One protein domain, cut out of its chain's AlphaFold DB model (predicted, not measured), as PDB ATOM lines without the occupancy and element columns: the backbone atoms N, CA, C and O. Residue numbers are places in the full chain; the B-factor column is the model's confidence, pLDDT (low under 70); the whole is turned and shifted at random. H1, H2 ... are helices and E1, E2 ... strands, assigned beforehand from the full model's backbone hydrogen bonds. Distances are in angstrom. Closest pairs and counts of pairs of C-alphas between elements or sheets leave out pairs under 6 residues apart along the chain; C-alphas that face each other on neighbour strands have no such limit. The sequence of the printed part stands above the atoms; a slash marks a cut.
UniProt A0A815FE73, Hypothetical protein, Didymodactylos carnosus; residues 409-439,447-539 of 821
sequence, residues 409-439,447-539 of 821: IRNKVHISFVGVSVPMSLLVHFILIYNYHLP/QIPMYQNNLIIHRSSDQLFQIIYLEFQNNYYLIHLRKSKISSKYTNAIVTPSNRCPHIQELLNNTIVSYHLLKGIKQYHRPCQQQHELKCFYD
ATOM      1  N   ILE A 409     105.263  87.825 126.592       74.06
ATOM      2  CA  ILE A 409     106.640  87.961 127.073       74.06
ATOM      3  C   ILE A 409     107.132  89.364 126.716       74.06
ATOM      4  O   ILE A 409     106.942  89.808 125.584       74.06
ATOM      5  N   ARG A 410     107.743  90.067 127.671       73.75
ATOM      6  CA  ARG A 410     108.375  91.371 127.458       73.75
ATOM      7  C   ARG A 410     109.598  91.232 126.555       73.75
ATOM      8  O   ARG A 410     110.374  90.286 126.684       73.75
ATOM      9  N   ASN A 411     109.795  92.222 125.694       77.50
ATOM     10  CA  ASN A 411     110.991  92.346 124.877       77.50
ATOM     11  C   ASN A 411     112.194  92.621 125.788       77.50
ATOM     12  O   ASN A 411     112.102  93.420 126.724       77.50
ATOM     13  N   LYS A 412     113.316  91.949 125.530       79.44
ATOM     14  CA  LYS A 412     114.558  92.083 126.296       79.44
ATOM     15  C   LYS A 412     115.567  92.899 125.493       79.44
ATOM     16  O   LYS A 412     115.934  92.496 124.396       79.44
ATOM     17  N   VAL A 413     116.042  94.009 126.041       82.75
ATOM     18  CA  VAL A 413     117.174  94.764 125.490       82.75
ATOM     19  C   VAL A 413     118.392  94.459 126.350       82.75
ATOM     20  O   VAL A 413     118.420  94.825 127.521       82.75
ATOM     21  N   HIS A 414     119.359  93.738 125.795       84.31
ATOM     22  CA  HIS A 414     120.605  93.376 126.457       84.31
ATOM     23  C   HIS A 414     121.725  94.293 125.960       84.31
ATOM     24  O   HIS A 414     122.067  94.307 124.778       84.31
ATOM     25  N   ILE A 415     122.286  95.067 126.879       86.38
ATOM     26  CA  ILE A 415     123.325  96.062 126.630       86.38
ATOM     27  C   ILE A 415     124.611  95.555 127.273       86.38
ATOM     28  O   ILE A 415     124.591  95.217 128.451       86.38
ATOM     29  N   SER A 416     125.716  95.497 126.535       86.56
ATOM     30  CA  SER A 416     127.030  95.095 127.063       86.56
ATOM     31  C   SER A 416     128.078  96.179 126.838       86.56
ATOM     32  O   SER A 416     128.164  96.721 125.736       86.56
ATOM     33  N   PHE A 417     128.899  96.455 127.848       84.69
ATOM     34  CA  PHE A 417     129.929  97.496 127.803       84.69
ATOM     35  C   PHE A 417     131.298  96.893 127.476       84.69
ATOM     36  O   PHE A 417     131.746  95.968 128.156       84.69
ATOM     37  N   VAL A 418     131.966  97.416 126.444       84.75
ATOM     38  CA  VAL A 418     133.296  96.965 126.009       84.75
ATOM     39  C   VAL A 418     134.200  98.177 125.799       84.75
ATOM     40  O   VAL A 418     133.923  99.031 124.962       84.75
ATOM     41  N   GLY A 419     135.299  98.255 126.554       78.06
ATOM     42  CA  GLY A 419     136.276  99.346 126.425       78.06
ATOM     43  C   GLY A 419     135.785 100.714 126.918       78.06
ATOM     44  O   GLY A 419     136.395 101.725 126.589       78.06
ATOM     45  N   VAL A 420     134.700 100.754 127.700       80.25
ATOM     46  CA  VAL A 420     134.143 101.966 128.326       80.25
ATOM     47  C   VAL A 420     133.976 101.715 129.825       80.25
ATOM     48  O   VAL A 420     133.601 100.610 130.223       80.25
ATOM     49  N   SER A 421     134.248 102.716 130.668       77.12
ATOM     50  CA  SER A 421     134.030 102.602 132.115       77.12
ATOM     51  C   SER A 421     132.536 102.466 132.417       77.12
ATOM     52  O   SER A 421     131.768 103.380 132.117       77.12
ATOM     53  N   VAL A 422     132.129 101.343 133.014       72.19
ATOM     54  CA  VAL A 422     130.728 101.084 133.376       72.19
ATOM     55  C   VAL A 422     130.293 102.069 134.471       72.19
ATOM     56  O   VAL A 422     130.916 102.095 135.536       72.19
ATOM     57  N   PRO A 423     129.257 102.896 134.244       71.75
ATOM     58  CA  PRO A 423     128.787 103.849 135.242       71.75
ATOM     59  C   PRO A 423     127.910 103.160 136.303       71.75
ATOM     60  O   PRO A 423     127.244 102.166 136.022       71.75
ATOM     61  N   MET A 424     127.855 103.718 137.519       69.12
ATOM     62  CA  MET A 424     126.948 103.233 138.580       69.12
ATOM     63  C   MET A 424     125.469 103.475 138.247       69.12
ATOM     64  O   MET A 424     124.605 102.687 138.628       69.12
ATOM     65  N   SER A 425     125.170 104.549 137.519       74.38
ATOM     66  CA  SER A 425     123.841 104.874 137.010       74.38
ATOM     67  C   SER A 425     123.939 105.409 135.586       74.38
ATOM     68  O   SER A 425     124.913 106.069 135.223       74.38
ATOM     69  N   LEU A 426     122.928 105.117 134.776       81.25
ATOM     70  CA  LEU A 426     122.804 105.639 133.421       81.25
ATOM     71  C   LEU A 426     121.345 105.937 133.076       81.25
ATOM     72  O   LEU A 426     120.424 105.384 133.691       81.25
ATOM     73  N   LEU A 427     121.148 106.789 132.074       83.88
ATOM     74  CA  LEU A 427     119.852 107.024 131.449       83.88
ATOM     75  C   LEU A 427     119.802 106.311 130.098       83.88
ATOM     76  O   LEU A 427     120.770 106.295 129.341       83.88
ATOM     77  N   VAL A 428     118.660 105.703 129.804       86.00
ATOM     78  CA  VAL A 428     118.376 105.020 128.543       86.00
ATOM     79  C   VAL A 428     117.210 105.732 127.880       86.00
ATOM     80  O   VAL A 428     116.073 105.622 128.343       86.00
ATOM     81  N   HIS A 429     117.473 106.444 126.792       87.69
ATOM     82  CA  HIS A 429     116.451 107.152 126.031       87.69
ATOM     83  C   HIS A 429     116.005 106.291 124.857       87.69
ATOM     84  O   HIS A 429     116.783 106.006 123.950       87.69
ATOM     85  N   PHE A 430     114.738 105.897 124.861       85.06
ATOM     86  CA  PHE A 430     114.089 105.229 123.743       85.06
ATOM     87  C   PHE A 430     113.265 106.248 122.977       85.06
ATOM     88  O   PHE A 430     112.392 106.894 123.563       85.06
ATOM     89  N   ILE A 431     113.518 106.357 121.677       85.94
ATOM     90  CA  ILE A 431     112.844 107.320 120.813       85.94
ATOM     91  C   ILE A 431     112.050 106.568 119.751       85.94
ATOM     92  O   ILE A 431     112.543 105.628 119.111       85.94
ATOM     93  N   LEU A 432     110.803 106.991 119.583       82.62
ATOM     94  CA  LEU A 432     109.882 106.507 118.573       82.62
ATOM     95  C   LEU A 432     109.527 107.651 117.630       82.62
ATOM     96  O   LEU A 432     109.071 108.705 118.065       82.62
ATOM     97  N   ILE A 433     109.697 107.423 116.332       78.31
ATOM     98  CA  ILE A 433     109.443 108.444 115.323       78.31
ATOM     99  C   ILE A 433     108.100 108.183 114.643       78.31
ATOM    100  O   ILE A 433     107.703 107.051 114.319       78.31
ATOM    101  N   TYR A 434     107.366 109.270 114.452       71.44
ATOM    102  CA  TYR A 434     106.104 109.308 113.736       71.44
ATOM    103  C   TYR A 434     106.274 110.180 112.502       71.44
ATOM    104  O   TYR A 434     106.987 111.173 112.537       71.44
ATOM    105  N   ASN A 435     105.573 109.845 111.422       61.28
ATOM    106  CA  ASN A 435     105.687 110.611 110.180       61.28
ATOM    107  C   ASN A 435     105.132 112.044 110.325       61.28
ATOM    108  O   ASN A 435     105.543 112.930 109.592       61.28
ATOM    109  N   TYR A 436     104.215 112.285 111.273       61.34
ATOM    110  CA  TYR A 436     103.451 113.542 111.379       61.34
ATOM    111  C   TYR A 436     103.462 114.176 112.778       61.34
ATOM    112  O   TYR A 436     102.718 115.121 113.039       61.34
ATOM    113  N   HIS A 437     104.274 113.646 113.691       64.38
ATOM    114  CA  HIS A 437     104.407 114.150 115.056       64.38
ATOM    115  C   HIS A 437     105.883 114.197 115.440       64.38
ATOM    116  O   HIS A 437     106.681 113.423 114.912       64.38
ATOM    117  N   LEU A 438     106.219 115.082 116.378       68.56
ATOM    118  CA  LEU A 438     107.544 115.126 116.989       68.56
ATOM    119  C   LEU A 438     107.923 113.740 117.550       68.56
ATOM    120  O   LEU A 438     107.032 113.008 118.005       68.56
ATOM    121  N   PRO A 439     109.215 113.365 117.513       79.75
ATOM    122  CA  PRO A 439     109.675 112.111 118.091       79.75
ATOM    123  C   PRO A 439     109.252 111.985 119.559       79.75
ATOM    124  O   PRO A 439     109.478 112.885 120.365       79.75
ATOM    125  N   GLN A 447     120.369 101.655 137.468       69.94
ATOM    126  CA  GLN A 447     121.572 101.454 138.263       69.94
ATOM    127  C   GLN A 447     122.206 100.124 137.855       69.94
ATOM    128  O   GLN A 447     121.501  99.120 137.716       69.94
ATOM    129  N   ILE A 448     123.518 100.128 137.627       70.25
ATOM    130  CA  ILE A 448     124.274  98.925 137.276       70.25
ATOM    131  C   ILE A 448     125.046  98.469 138.518       70.25
ATOM    132  O   ILE A 448     125.829  99.246 139.072       70.25
ATOM    133  N   PRO A 449     124.859  97.219 138.978       66.06
ATOM    134  CA  PRO A 449     125.679  96.655 140.042       66.06
ATOM    135  C   PRO A 449     127.164  96.659 139.656       66.06
ATOM    136  O   PRO A 449     127.505  96.305 138.533       66.06
ATOM    137  N   MET A 450     128.055  96.944 140.614       58.25
ATOM    138  CA  MET A 450     129.516  97.095 140.421       58.25
ATOM    139  C   MET A 450     130.241  95.950 139.674       58.25
ATOM    140  O   MET A 450     131.385  96.118 139.272       58.25
ATOM    141  N   TYR A 451     129.608  94.786 139.500       61.06
ATOM    142  CA  TYR A 451     130.203  93.586 138.895       61.06
ATOM    143  C   TYR A 451     129.515  93.125 137.607       61.06
ATOM    144  O   TYR A 451     129.822  92.046 137.101       61.06
ATOM    145  N   GLN A 452     128.551  93.892 137.101       68.31
ATOM    146  CA  GLN A 452     127.857  93.572 135.862       68.31
ATOM    147  C   GLN A 452     128.372  94.463 134.736       68.31
ATOM    148  O   GLN A 452     128.233  95.679 134.771       68.31
ATOM    149  N   ASN A 453     128.922  93.830 133.700       71.94
ATOM    150  CA  ASN A 453     129.294  94.506 132.450       71.94
ATOM    151  C   ASN A 453     128.147  94.482 131.432       71.94
ATOM    152  O   ASN A 453     128.334  94.819 130.260       71.94
ATOM    153  N   ASN A 454     126.970  94.033 131.860       78.38
ATOM    154  CA  ASN A 454     125.775  93.982 131.053       78.38
ATOM    155  C   ASN A 454     124.557  94.497 131.819       78.38
ATOM    156  O   ASN A 454     124.475  94.431 133.041       78.38
ATOM    157  N   LEU A 455     123.596  95.009 131.065       81.44
ATOM    158  CA  LEU A 455     122.322  95.502 131.552       81.44
ATOM    159  C   LEU A 455     121.216  94.852 130.725       81.44
ATOM    160  O   LEU A 455     121.265  94.864 129.495       81.44
ATOM    161  N   ILE A 456     120.206  94.297 131.394       79.06
ATOM    162  CA  ILE A 456     119.031  93.717 130.739       79.06
ATOM    163  C   ILE A 456     117.818  94.572 131.079       79.06
ATOM    164  O   ILE A 456     117.470  94.745 132.245       79.06
ATOM    165  N   ILE A 457     117.154  95.086 130.049       76.62
ATOM    166  CA  ILE A 457     115.956  95.913 130.179       76.62
ATOM    167  C   ILE A 457     114.765  95.137 129.625       76.62
ATOM    168  O   ILE A 457     114.778  94.705 128.473       76.62
ATOM    169  N   HIS A 458     113.719  94.982 130.438       75.00
ATOM    170  CA  HIS A 458     112.470  94.330 130.043       75.00
ATOM    171  C   HIS A 458     111.407  95.374 129.696       75.00
ATOM    172  O   HIS A 458     110.939  96.103 130.572       75.00
ATOM    173  N   ARG A 459     110.972  95.414 128.435       73.44
ATOM    174  CA  ARG A 459     110.013  96.401 127.917       73.44
ATOM    175  C   ARG A 459     108.782  95.711 127.325       73.44
ATOM    176  O   ARG A 459     108.892  94.620 126.767       73.44
ATOM    177  N   SER A 460     107.591  96.290 127.471       67.62
ATOM    178  CA  SER A 460     106.381  95.701 126.875       67.62
ATOM    179  C   SER A 460     106.462  95.752 125.346       67.62
ATOM    180  O   SER A 460     106.975  96.713 124.779       67.62
ATOM    181  N   SER A 461     105.952  94.726 124.656       63.22
ATOM    182  CA  SER A 461     106.069  94.649 123.191       63.22
ATOM    183  C   SER A 461     105.229  95.695 122.446       63.22
ATOM    184  O   SER A 461     105.423  95.868 121.243       63.22
ATOM    185  N   ASP A 462     104.315  96.376 123.147       62.75
ATOM    186  CA  ASP A 462     103.490  97.468 122.617       62.75
ATOM    187  C   ASP A 462     104.235  98.821 122.650       62.75
ATOM    188  O   ASP A 462     103.855  99.760 121.956       62.75
ATOM    189  N   GLN A 463     105.319  98.932 123.431       70.25
ATOM    190  CA  GLN A 463     106.170 100.122 123.500       70.25
ATOM    191  C   GLN A 463     107.284 100.050 122.448       70.25
ATOM    192  O   GLN A 463     108.438  99.741 122.762       70.25
ATOM    193  N   LEU A 464     106.916 100.337 121.201       75.62
ATOM    194  CA  LEU A 464     107.825 100.378 120.056       75.62
ATOM    195  C   LEU A 464     108.884 101.480 120.209       75.62
ATOM    196  O   LEU A 464     108.644 102.509 120.839       75.62
ATOM    197  N   PHE A 465     110.048 101.272 119.599       82.12
ATOM    198  CA  PHE A 465     111.132 102.249 119.511       82.12
ATOM    199  C   PHE A 465     111.933 102.012 118.227       82.12
ATOM    200  O   PHE A 465     111.897 100.918 117.657       82.12
ATOM    201  N   GLN A 466     112.646 103.039 117.773       82.75
ATOM    202  CA  GLN A 466     113.540 102.970 116.611       82.75
ATOM    203  C   GLN A 466     114.976 103.365 116.966       82.75
ATOM    204  O   GLN A 466     115.912 102.854 116.352       82.75
ATOM    205  N   ILE A 467     115.154 104.222 117.978       87.19
ATOM    206  CA  ILE A 467     116.463 104.717 118.417       87.19
ATOM    207  C   ILE A 467     116.631 104.466 119.914       87.19
ATOM    208  O   ILE A 467     115.680 104.642 120.683       87.19
ATOM    209  N   ILE A 468     117.839 104.069 120.321       89.31
ATOM    210  CA  ILE A 468     118.243 104.022 121.728       89.31
ATOM    211  C   ILE A 468     119.538 104.820 121.922       89.31
ATOM    212  O   ILE A 468     120.570 104.477 121.334       89.31
ATOM    213  N   TYR A 469     119.480 105.823 122.801       91.25
ATOM    214  CA  TYR A 469     120.648 106.523 123.335       91.25
ATOM    215  C   TYR A 469     120.911 106.122 124.785       91.25
ATOM    216  O   TYR A 469     119.973 105.943 125.565       91.25
ATOM    217  N   LEU A 470     122.186 106.022 125.154       89.00
ATOM    218  CA  LEU A 470     122.629 105.961 126.544       89.00
ATOM    219  C   LEU A 470     123.263 107.284 126.947       89.00
ATOM    220  O   LEU A 470     124.096 107.801 126.210       89.00
ATOM    221  N   GLU A 471     122.917 107.775 128.129       88.06
ATOM    222  CA  GLU A 471     123.541 108.945 128.741       88.06
ATOM    223  C   GLU A 471     124.189 108.547 130.070       88.06
ATOM    224  O   GLU A 471     123.547 107.971 130.953       88.06
ATOM    225  N   PHE A 472     125.482 108.834 130.202       84.06
ATOM    226  CA  PHE A 472     126.223 108.729 131.458       84.06
ATOM    227  C   PHE A 472     127.477 109.605 131.402       84.06
ATOM    228  O   PHE A 472     128.050 109.809 130.333       84.06
ATOM    229  N   GLN A 473     127.913 110.128 132.556       76.44
ATOM    230  CA  GLN A 473     129.059 111.051 132.647       76.44
ATOM    231  C   GLN A 473     128.952 112.241 131.664       76.44
ATOM    232  O   GLN A 473     129.947 112.630 131.058       76.44
ATOM    233  N   ASN A 474     127.740 112.778 131.469       80.69
ATOM    234  CA  ASN A 474     127.418 113.867 130.534       80.69
ATOM    235  C   ASN A 474     127.763 113.589 129.055       80.69
ATOM    236  O   ASN A 474     127.910 114.523 128.272       80.69
ATOM    237  N   ASN A 475     127.904 112.320 128.662       86.69
ATOM    238  CA  ASN A 475     128.127 111.914 127.277       86.69
ATOM    239  C   ASN A 475     126.956 111.069 126.766       86.69
ATOM    240  O   ASN A 475     126.424 110.234 127.502       86.69
ATOM    241  N   TYR A 476     126.625 111.236 125.484       91.00
ATOM    242  CA  TYR A 476     125.608 110.451 124.787       91.00
ATOM    243  C   TYR A 476     126.245 109.363 123.922       91.00
ATOM    244  O   TYR A 476     127.235 109.604 123.234       91.00
ATOM    245  N   TYR A 477     125.656 108.169 123.921       90.94
ATOM    246  CA  TYR A 477     126.078 107.044 123.090       90.94
ATOM    247  C   TYR A 477     124.893 106.507 122.292       90.94
ATOM    248  O   TYR A 477     123.903 106.058 122.872       90.94
ATOM    249  N   LEU A 478     125.001 106.503 120.964       91.25
ATOM    250  CA  LEU A 478     124.015 105.879 120.084       91.25
ATOM    251  C   LEU A 478     124.291 104.377 120.002       91.25
ATOM    252  O   LEU A 478     125.297 103.955 119.431       91.25
ATOM    253  N   ILE A 479     123.390 103.560 120.541       87.38
ATOM    254  CA  ILE A 479     123.609 102.108 120.661       87.38
ATOM    255  C   ILE A 479     122.664 101.274 119.793       87.38
ATOM    256  O   ILE A 479     122.899 100.085 119.579       87.38
ATOM    257  N   HIS A 480     121.585 101.881 119.298       86.00
ATOM    258  CA  HIS A 480     120.623 101.227 118.423       86.00
ATOM    259  C   HIS A 480     119.935 102.250 117.519       86.00
ATOM    260  O   HIS A 480     119.468 103.280 118.000       86.00
ATOM    261  N   LEU A 481     119.835 101.928 116.231       83.56
ATOM    262  CA  LEU A 481     119.125 102.700 115.213       83.56
ATOM    263  C   LEU A 481     118.593 101.729 114.156       83.56
ATOM    264  O   LEU A 481     119.379 100.947 113.611       83.56
ATOM    265  N   ARG A 482     117.285 101.771 113.873       76.25
ATOM    266  CA  ARG A 482     116.651 101.028 112.769       76.25
ATOM    267  C   ARG A 482     115.557 101.815 112.065       76.25
ATOM    268  O   ARG A 482     114.840 102.600 112.684       76.25
ATOM    269  N   LYS A 483     115.372 101.508 110.779       71.50
ATOM    270  CA  LYS A 483     114.340 102.097 109.917       71.50
ATOM    271  C   LYS A 483     112.952 101.553 110.264       71.50
ATOM    272  O   LYS A 483     111.977 102.302 110.324       71.50
ATOM    273  N   SER A 484     112.846 100.251 110.544       68.06
ATOM    274  CA  SER A 484     111.575  99.609 110.917       68.06
ATOM    275  C   SER A 484     111.192  99.851 112.382       68.06
ATOM    276  O   SER A 484     112.043  99.891 113.264       68.06
ATOM    277  N   LYS A 485     109.886  99.978 112.660       64.75
ATOM    278  CA  LYS A 485     109.353  99.955 114.032       64.75
ATOM    279  C   LYS A 485     109.395  98.512 114.531       64.75
ATOM    280  O   LYS A 485     108.556  97.700 114.150       64.75
ATOM    281  N   ILE A 486     110.408  98.169 115.318       59.03
ATOM    282  CA  ILE A 486     110.650  96.787 115.737       59.03
ATOM    283  C   ILE A 486     109.833  96.437 116.990       59.03
ATOM    284  O   ILE A 486     109.794  97.200 117.953       59.03
ATOM    285  N   SER A 487     109.274  95.223 117.014       54.31
ATOM    286  CA  SER A 487     108.875  94.510 118.237       54.31
ATOM    287  C   SER A 487     109.679  93.206 118.353       54.31
ATOM    288  O   SER A 487     109.159  92.102 118.209       54.31
ATOM    289  N   SER A 488     110.998  93.312 118.505       58.66
ATOM    290  CA  SER A 488     111.880  92.155 118.648       58.66
ATOM    291  C   SER A 488     111.826  91.687 120.089       58.66
ATOM    292  O   SER A 488     112.042  92.461 121.019       58.66
ATOM    293  N   LYS A 489     111.594  90.385 120.275       61.59
ATOM    294  CA  LYS A 489     111.619  89.751 121.601       61.59
ATOM    295  C   LYS A 489     112.969  89.932 122.306       61.59
ATOM    296  O   LYS A 489     113.019  89.908 123.533       61.59
ATOM    297  N   TYR A 490     114.046  90.116 121.542       73.06
ATOM    298  CA  TYR A 490     115.405  90.272 122.043       73.06
ATOM    299  C   TYR A 490     116.196  91.261 121.170       73.06
ATOM    300  O   TYR A 490     116.169  91.154 119.944       73.06
ATOM    301  N   THR A 491     116.885  92.216 121.792       76.56
ATOM    302  CA  THR A 491     117.716  93.234 121.137       76.56
ATOM    303  C   THR A 491     119.058  93.300 121.847       76.56
ATOM    304  O   THR A 491     119.099  93.627 123.029       76.56
ATOM    305  N   ASN A 492     120.148  93.029 121.129       80.12
ATOM    306  CA  ASN A 492     121.507  93.181 121.645       80.12
ATOM    307  C   ASN A 492     122.108  94.506 121.199       80.12
ATOM    308  O   ASN A 492     122.050  94.838 120.017       80.12
ATOM    309  N   ALA A 493     122.718  95.224 122.136       83.69
ATOM    310  CA  ALA A 493     123.479  96.430 121.870       83.69
ATOM    311  C   ALA A 493     124.832  96.359 122.584       83.69
ATOM    312  O   ALA A 493     124.914  95.985 123.754       83.69
ATOM    313  N   ILE A 494     125.899  96.709 121.871       84.62
ATOM    314  CA  ILE A 494     127.257  96.747 122.412       84.62
ATOM    315  C   ILE A 494     127.682  98.208 122.454       84.62
ATOM    316  O   ILE A 494     127.579  98.912 121.450       84.62
ATOM    317  N   VAL A 495     128.135  98.655 123.621       86.25
ATOM    318  CA  VAL A 495     128.612 100.018 123.842       86.25
ATOM    319  C   VAL A 495     130.126 100.012 123.742       86.25
ATOM    320  O   VAL A 495     130.798  99.366 124.548       86.25
ATOM    321  N   THR A 496     130.646 100.735 122.758       85.62
ATOM    322  CA  THR A 496     132.076 100.967 122.542       85.62
ATOM    323  C   THR A 496     132.353 102.474 122.481       85.62
ATOM    324  O   THR A 496     131.416 103.250 122.273       85.62
ATOM    325  N   PRO A 497     133.614 102.924 122.600       85.06
ATOM    326  CA  PRO A 497     133.954 104.342 122.452       85.06
ATOM    327  C   PRO A 497     133.503 104.955 121.114       85.06
ATOM    328  O   PRO A 497     133.151 106.129 121.071       85.06
ATOM    329  N   SER A 498     133.428 104.151 120.043       84.56
ATOM    330  CA  SER A 498     132.956 104.589 118.716       84.56
ATOM    331  C   SER A 498     131.464 104.952 118.666       84.56
ATOM    332  O   SER A 498     131.013 105.605 117.731       84.56
ATOM    333  N   ASN A 499     130.682 104.544 119.670       85.69
ATOM    334  CA  ASN A 499     129.262 104.871 119.765       85.69
ATOM    335  C   ASN A 499     129.002 106.284 120.322       85.69
ATOM    336  O   ASN A 499     127.839 106.686 120.364       85.69
ATOM    337  N   ARG A 500     130.030 107.008 120.801       91.38
ATOM    338  CA  ARG A 500     129.885 108.339 121.417       91.38
ATOM    339  C   ARG A 500     129.423 109.366 120.379       91.38
ATOM    340  O   ARG A 500     130.045 109.504 119.332       91.38
ATOM    341  N   CYS A 501     128.380 110.120 120.711       93.06
ATOM    342  CA  CYS A 501     127.967 111.308 119.973       93.06
ATOM    343  C   CYS A 501     128.716 112.518 120.558       93.06
ATOM    344  O   CYS A 501     128.480 112.832 121.726       93.06
ATOM    345  N   PRO A 502     129.641 113.166 119.830       91.44
ATOM    346  CA  PRO A 502     130.326 114.369 120.305       91.44
ATOM    347  C   PRO A 502     129.401 115.594 120.335       91.44
ATOM    348  O   PRO A 502     128.397 115.658 119.620       91.44
ATOM    349  N   HIS A 503     129.769 116.585 121.149       91.88
ATOM    350  CA  HIS A 503     129.107 117.888 121.155       91.88
ATOM    351  C   HIS A 503     129.525 118.716 119.930       91.88
ATOM    352  O   HIS A 503     130.668 118.630 119.479       91.88
ATOM    353  N   ILE A 504     128.642 119.575 119.413       88.62
ATOM    354  CA  ILE A 504     128.896 120.385 118.208       88.62
ATOM    355  C   ILE A 504     130.132 121.294 118.338       88.62
ATOM    356  O   ILE A 504     130.814 121.559 117.347       88.62
ATOM    357  N   GLN A 505     130.466 121.715 119.563       87.06
ATOM    358  CA  GLN A 505     131.686 122.478 119.870       87.06
ATOM    359  C   GLN A 505     132.979 121.692 119.620       87.06
ATOM    360  O   GLN A 505     134.009 122.303 119.361       87.06
ATOM    361  N   GLU A 506     132.947 120.358 119.693       87.19
ATOM    362  CA  GLU A 506     134.108 119.512 119.382       87.19
ATOM    363  C   GLU A 506     134.320 119.384 117.860       87.19
ATOM    364  O   GLU A 506     135.424 119.081 117.413       87.19
ATOM    365  N   LEU A 507     133.270 119.616 117.061       87.25
ATOM    366  CA  LEU A 507     133.253 119.376 115.613       87.25
ATOM    367  C   LEU A 507     133.434 120.646 114.772       87.25
ATOM    368  O   LEU A 507     133.965 120.580 113.665       87.25
ATOM    369  N   LEU A 508     132.965 121.798 115.259       86.56
ATOM    370  CA  LEU A 508     132.985 123.064 114.526       86.56
ATOM    371  C   LEU A 508     133.864 124.109 115.214       86.56
ATOM    372  O   LEU A 508     133.938 124.191 116.434       86.56
ATOM    373  N   ASN A 509     134.479 124.984 114.412       83.56
ATOM    374  CA  ASN A 509     135.258 126.114 114.920       83.56
ATOM    375  C   ASN A 509     134.407 127.049 115.796       83.56
ATOM    376  O   ASN A 509     133.264 127.365 115.454       83.56
ATOM    377  N   ASN A 510     135.019 127.613 116.844       76.44
ATOM    378  CA  ASN A 510     134.372 128.528 117.799       76.44
ATOM    379  C   ASN A 510     133.643 129.724 117.152       76.44
ATOM    380  O   ASN A 510     132.675 130.233 117.711       76.44
ATOM    381  N   THR A 511     134.071 130.176 115.968       76.81
ATOM    382  CA  THR A 511     133.426 131.273 115.221       76.81
ATOM    383  C   THR A 511     132.098 130.881 114.572       76.81
ATOM    384  O   THR A 511     131.265 131.748 114.329       76.81
ATOM    385  N   ILE A 512     131.904 129.597 114.262       75.31
ATOM    386  CA  ILE A 512     130.668 129.061 113.676       75.31
ATOM    387  C   ILE A 512     129.679 128.719 114.790       75.31
ATOM    388  O   ILE A 512     128.486 128.970 114.644       75.31
ATOM    389  N   VAL A 513     130.183 128.206 115.916       73.25
ATOM    390  CA  VAL A 513     129.379 127.890 117.106       73.25
ATOM    391  C   VAL A 513     128.739 129.146 117.707       73.25
ATOM    392  O   VAL A 513     127.616 129.086 118.189       73.25
ATOM    393  N   SER A 514     129.408 130.302 117.640       76.06
ATOM    394  CA  SER A 514     128.871 131.564 118.168       76.06
ATOM    395  C   SER A 514     127.788 132.211 117.295       76.06
ATOM    396  O   SER A 514     127.251 133.263 117.654       76.06
ATOM    397  N   TYR A 515     127.451 131.627 116.140       79.81
ATOM    398  CA  TYR A 515     126.343 132.118 115.330       79.81
ATOM    399  C   TYR A 515     124.997 131.905 116.019       79.81
ATOM    400  O   TYR A 515     124.769 130.932 116.726       79.81
ATOM    401  N   HIS A 516     124.054 132.804 115.727       75.81
ATOM    402  CA  HIS A 516     122.659 132.614 116.105       75.81
ATOM    403  C   HIS A 516     122.135 131.262 115.581       75.81
ATOM    404  O   HIS A 516     122.387 130.927 114.419       75.81
ATOM    405  N   LEU A 517     121.349 130.544 116.395       71.88
ATOM    406  CA  LEU A 517     120.858 129.175 116.158       71.88
ATOM    407  C   LEU A 517     120.402 128.919 114.706       71.88
ATOM    408  O   LEU A 517     120.880 128.003 114.048       71.88
ATOM    409  N   LEU A 518     119.562 129.800 114.148       71.38
ATOM    410  CA  LEU A 518     119.052 129.700 112.765       71.38
ATOM    411  C   LEU A 518     120.137 129.698 111.668       71.38
ATOM    412  O   LEU A 518     119.930 129.152 110.584       71.38
ATOM    413  N   LYS A 519     121.273 130.356 111.911       77.75
ATOM    414  CA  LYS A 519     122.430 130.358 111.007       77.75
ATOM    415  C   LYS A 519     123.355 129.175 111.304       77.75
ATOM    416  O   LYS A 519     123.926 128.630 110.362       77.75
ATOM    417  N   GLY A 520     123.468 128.784 112.575       77.75
ATOM    418  CA  GLY A 520     124.225 127.617 113.032       77.75
ATOM    419  C   GLY A 520     123.700 126.303 112.449       77.75
ATOM    420  O   GLY A 520     124.468 125.590 111.812       77.75
ATOM    421  N   ILE A 521     122.387 126.051 112.536       78.62
ATOM    422  CA  ILE A 521     121.742 124.812 112.051       78.62
ATOM    423  C   ILE A 521     122.024 124.560 110.561       78.62
ATOM    424  O   ILE A 521     122.254 123.429 110.146       78.62
ATOM    425  N   LYS A 522     122.119 125.614 109.737       82.62
ATOM    426  CA  LYS A 522     122.465 125.480 108.306       82.62
ATOM    427  C   LYS A 522     123.859 124.886 108.063       82.62
ATOM    428  O   LYS A 522     124.158 124.474 106.948       82.62
ATOM    429  N   GLN A 523     124.731 124.883 109.073       84.75
ATOM    430  CA  GLN A 523     126.086 124.330 109.010       84.75
ATOM    431  C   GLN A 523     126.167 122.884 109.517       84.75
ATOM    432  O   GLN A 523     127.228 122.276 109.396       84.75
ATOM    433  N   TYR A 524     125.081 122.314 110.049       87.31
ATOM    434  CA  TYR A 524     125.091 120.996 110.703       87.31
ATOM    435  C   TYR A 524     125.293 119.830 109.732       87.31
ATOM    436  O   TYR A 524     125.735 118.760 110.144       87.31
ATOM    437  N   HIS A 525     125.102 120.052 108.429       88.69
ATOM    438  CA  HIS A 525     125.470 119.062 107.419       88.69
ATOM    439  C   HIS A 525     126.998 118.912 107.274       88.69
ATOM    440  O   HIS A 525     127.470 117.836 106.916       88.69
ATOM    441  N   ARG A 526     127.800 119.948 107.584       87.75
ATOM    442  CA  ARG A 526     129.264 119.919 107.380       87.75
ATOM    443  C   ARG A 526     129.984 118.834 108.189       87.75
ATOM    444  O   ARG A 526     130.799 118.145 107.583       87.75
ATOM    445  N   PRO A 527     129.723 118.645 109.499       88.56
ATOM    446  CA  PRO A 527     130.341 117.559 110.257       88.56
ATOM    447  C   PRO A 527     130.132 116.177 109.631       88.56
ATOM    448  O   PRO A 527     131.099 115.436 109.477       88.56
ATOM    449  N   CYS A 528     128.910 115.864 109.187       87.44
ATOM    450  CA  CYS A 528     128.608 114.593 108.519       87.44
ATOM    451  C   CYS A 528     129.342 114.445 107.173       87.44
ATOM    452  O   CYS A 528     129.751 113.348 106.811       87.44
ATOM    453  N   GLN A 529     129.545 115.546 106.441       87.62
ATOM    454  CA  GLN A 529     130.280 115.551 105.170       87.62
ATOM    455  C   GLN A 529     131.799 115.415 105.352       87.62
ATOM    456  O   GLN A 529     132.471 114.873 104.479       87.62
ATOM    457  N   GLN A 530     132.351 115.925 106.456       88.06
ATOM    458  CA  GLN A 530     133.791 115.900 106.738       88.06
ATOM    459  C   GLN A 530     134.246 114.599 107.407       88.06
ATOM    460  O   GLN A 530     135.367 114.150 107.172       88.06
ATOM    461  N   GLN A 531     133.401 114.009 108.253       86.12
ATOM    462  CA  GLN A 531     133.701 112.795 109.006       86.12
ATOM    463  C   GLN A 531     132.723 111.682 108.626       86.12
ATOM    464  O   GLN A 531     131.666 111.536 109.229       86.12
ATOM    465  N   HIS A 532     133.109 110.847 107.661       81.56
ATOM    466  CA  HIS A 532     132.267 109.754 107.158       81.56
ATOM    467  C   HIS A 532     131.889 108.700 108.219       81.56
ATOM    468  O   HIS A 532     130.880 108.015 108.075       81.56
ATOM    469  N   GLU A 533     132.681 108.556 109.285       83.50
ATOM    470  CA  GLU A 533     132.403 107.614 110.381       83.50
ATOM    471  C   GLU A 533     131.474 108.193 111.465       83.50
ATOM    472  O   GLU A 533     131.023 107.459 112.352       83.50
ATOM    473  N   LEU A 534     131.169 109.496 111.414       86.62
ATOM    474  CA  LEU A 534     130.324 110.170 112.395       86.62
ATOM    475  C   LEU A 534     128.863 109.743 112.215       86.62
ATOM    476  O   LEU A 534     128.246 109.995 111.185       86.62
ATOM    477  N   LYS A 535     128.282 109.123 113.247       88.00
ATOM    478  CA  LYS A 535     126.880 108.665 113.217       88.00
ATOM    479  C   LYS A 535     125.901 109.662 113.828       88.00
ATOM    480  O   LYS A 535     124.754 109.742 113.395       88.00
ATOM    481  N   CYS A 536     126.327 110.367 114.869       91.75
ATOM    482  CA  CYS A 536     125.482 111.241 115.673       91.75
ATOM    483  C   CYS A 536     126.307 112.353 116.313       91.75
ATOM    484  O   CYS A 536     127.490 112.163 116.572       91.75
ATOM    485  N   PHE A 537     125.672 113.480 116.612       93.12
ATOM    486  CA  PHE A 537     126.224 114.578 117.407       93.12
ATOM    487  C   PHE A 537     125.073 115.371 118.038       93.12
ATOM    488  O   PHE A 537     123.912 115.154 117.691       93.12
ATOM    489  N   TYR A 538     125.372 116.272 118.969       92.25
ATOM    490  CA  TYR A 538     124.345 117.071 119.648       92.25
ATOM    491  C   TYR A 538     124.800 118.505 119.919       92.25
ATOM    492  O   TYR A 538     126.002 118.782 119.958       92.25
ATOM    493  N   ASP A 539     123.837 119.407 120.093       88.31
ATOM    494  CA  ASP A 539     124.052 120.782 120.552       88.31
ATOM    495  C   ASP A 539     123.352 121.029 121.909       88.31
ATOM    496  O   ASP A 539     123.136 120.087 122.666       88.31
TER     497      ASP A 539
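This is residues 409 to 439 and 447 to 539 of the 821 residues of the protein "Hypothetical protein" of Didymodactylos carnosus (UniProt A0A815FE73). Two small sheets of three strands, E3-E1-E6 and E2-E4-E5, stand partly face to face as one lobe, nearest to each other at E5 and E6 and open between E2 and E3, while four short helices, H1 to H4, form a loose second lobe. The long strand E5 bends sharply, and the last strand, E7, folds back from the helices to the place where the two lobes meet. The printed part has 124 residues with seven named strands and four named helices, in the order E1 E2 E3 E4 E5 E6 H1 H2 H3 H4 E7; the sheet E3-E1-E6 is mixed, the sheet E2-E4-E5 is antiparallel, and the class is mixed, helices and strands. The whole is only just loose, close to compact, with a radius of gyration of the C-alphas of 16.6 A, and spans 50 by 38 by 23 A.

E1, residues 411 to 417, is the inner strand of its sheet. E3, residues 454 to 459, is its antiparallel neighbour at 160 degrees, with N 413 and O 457 within hydrogen-bond range at 2.8 A. E6, residues 490 to 495, is parallel to E1 at 18 degrees, with N 416 and O 493 at 2.9 A. In the other sheet, which is twisted, E2, residues 425 to 432, is antiparallel to E4, residues 465 to 472, at 157 degrees, with N 429 and O 469 at 2.8 A. E4 and E5, residues 475 to 486, form a hairpin at 170 degrees, with N 477 and O 470 at 2.8 A. E5 bends by 89 degrees at residue 483. Between the sheets, E5 and E6 have 5 pairs of C-alphas within 8 A, the closest those of Ile 479 and Ala 493 at 5.8 A; E1 and E4 are apart, as are E2 and E3. Residues 476 to 477 of E5 also pair, antiparallel, with residues 500 to 501. H1, residues 504 to 507, is close to but not clearly touching H2, residues 510 to 513; their closest C-alphas, of Gln 505 and Val 513, are 6.5 A apart. H2 is likewise close to but not clearly touching H3, residues 517 to 523, with the C-alphas of Val 513 and Gly 520 closest at 6.6 A. H3 and H4, residues 525 to 530, meet only through their link. The closest C-alphas of H1 and E7, residues 536 to 538, are those of Ile 504 and Tyr 538, at 5.8 A; those of E5 and E7 are Leu 478 and Cys 536, at 7.1 A. E7 pairs with no named strand. Each O i to N i+4 pair is within hydrogen-bond range in H4, but 1 of 3 in H3, where 2 of 4 O i to N i+3 pairs are; H1 and H2 are too short for an O i to N i+4 pair.

E1 begins at C-alpha 411, (110.991, 92.346, 124.877), and is 19.8 A long. E2 measures 23.2 A, E3 16.3 A, E4 20.3 A, E5 25.8 A and E6 16.5 A. H1 starts at C-alpha 504, (128.896, 120.385, 118.208). H3, the longest helix by residues, is 10.1 A long. E7 ends at C-alpha 538, (124.345, 117.071, 119.648).

The C-alphas of Ile 409 and Thr 511 are the two farthest apart, at 52.3 A. Residues 440 to 446 are not printed, in the link from E2 to E3, and the C-alphas of 439 and 447 are 25.7 A apart across this cut. Of the links that are printed whole, none is long. The mean pLDDT of the printed part is 79.5, and 19 residues are under 70, among them residues 484 to 489.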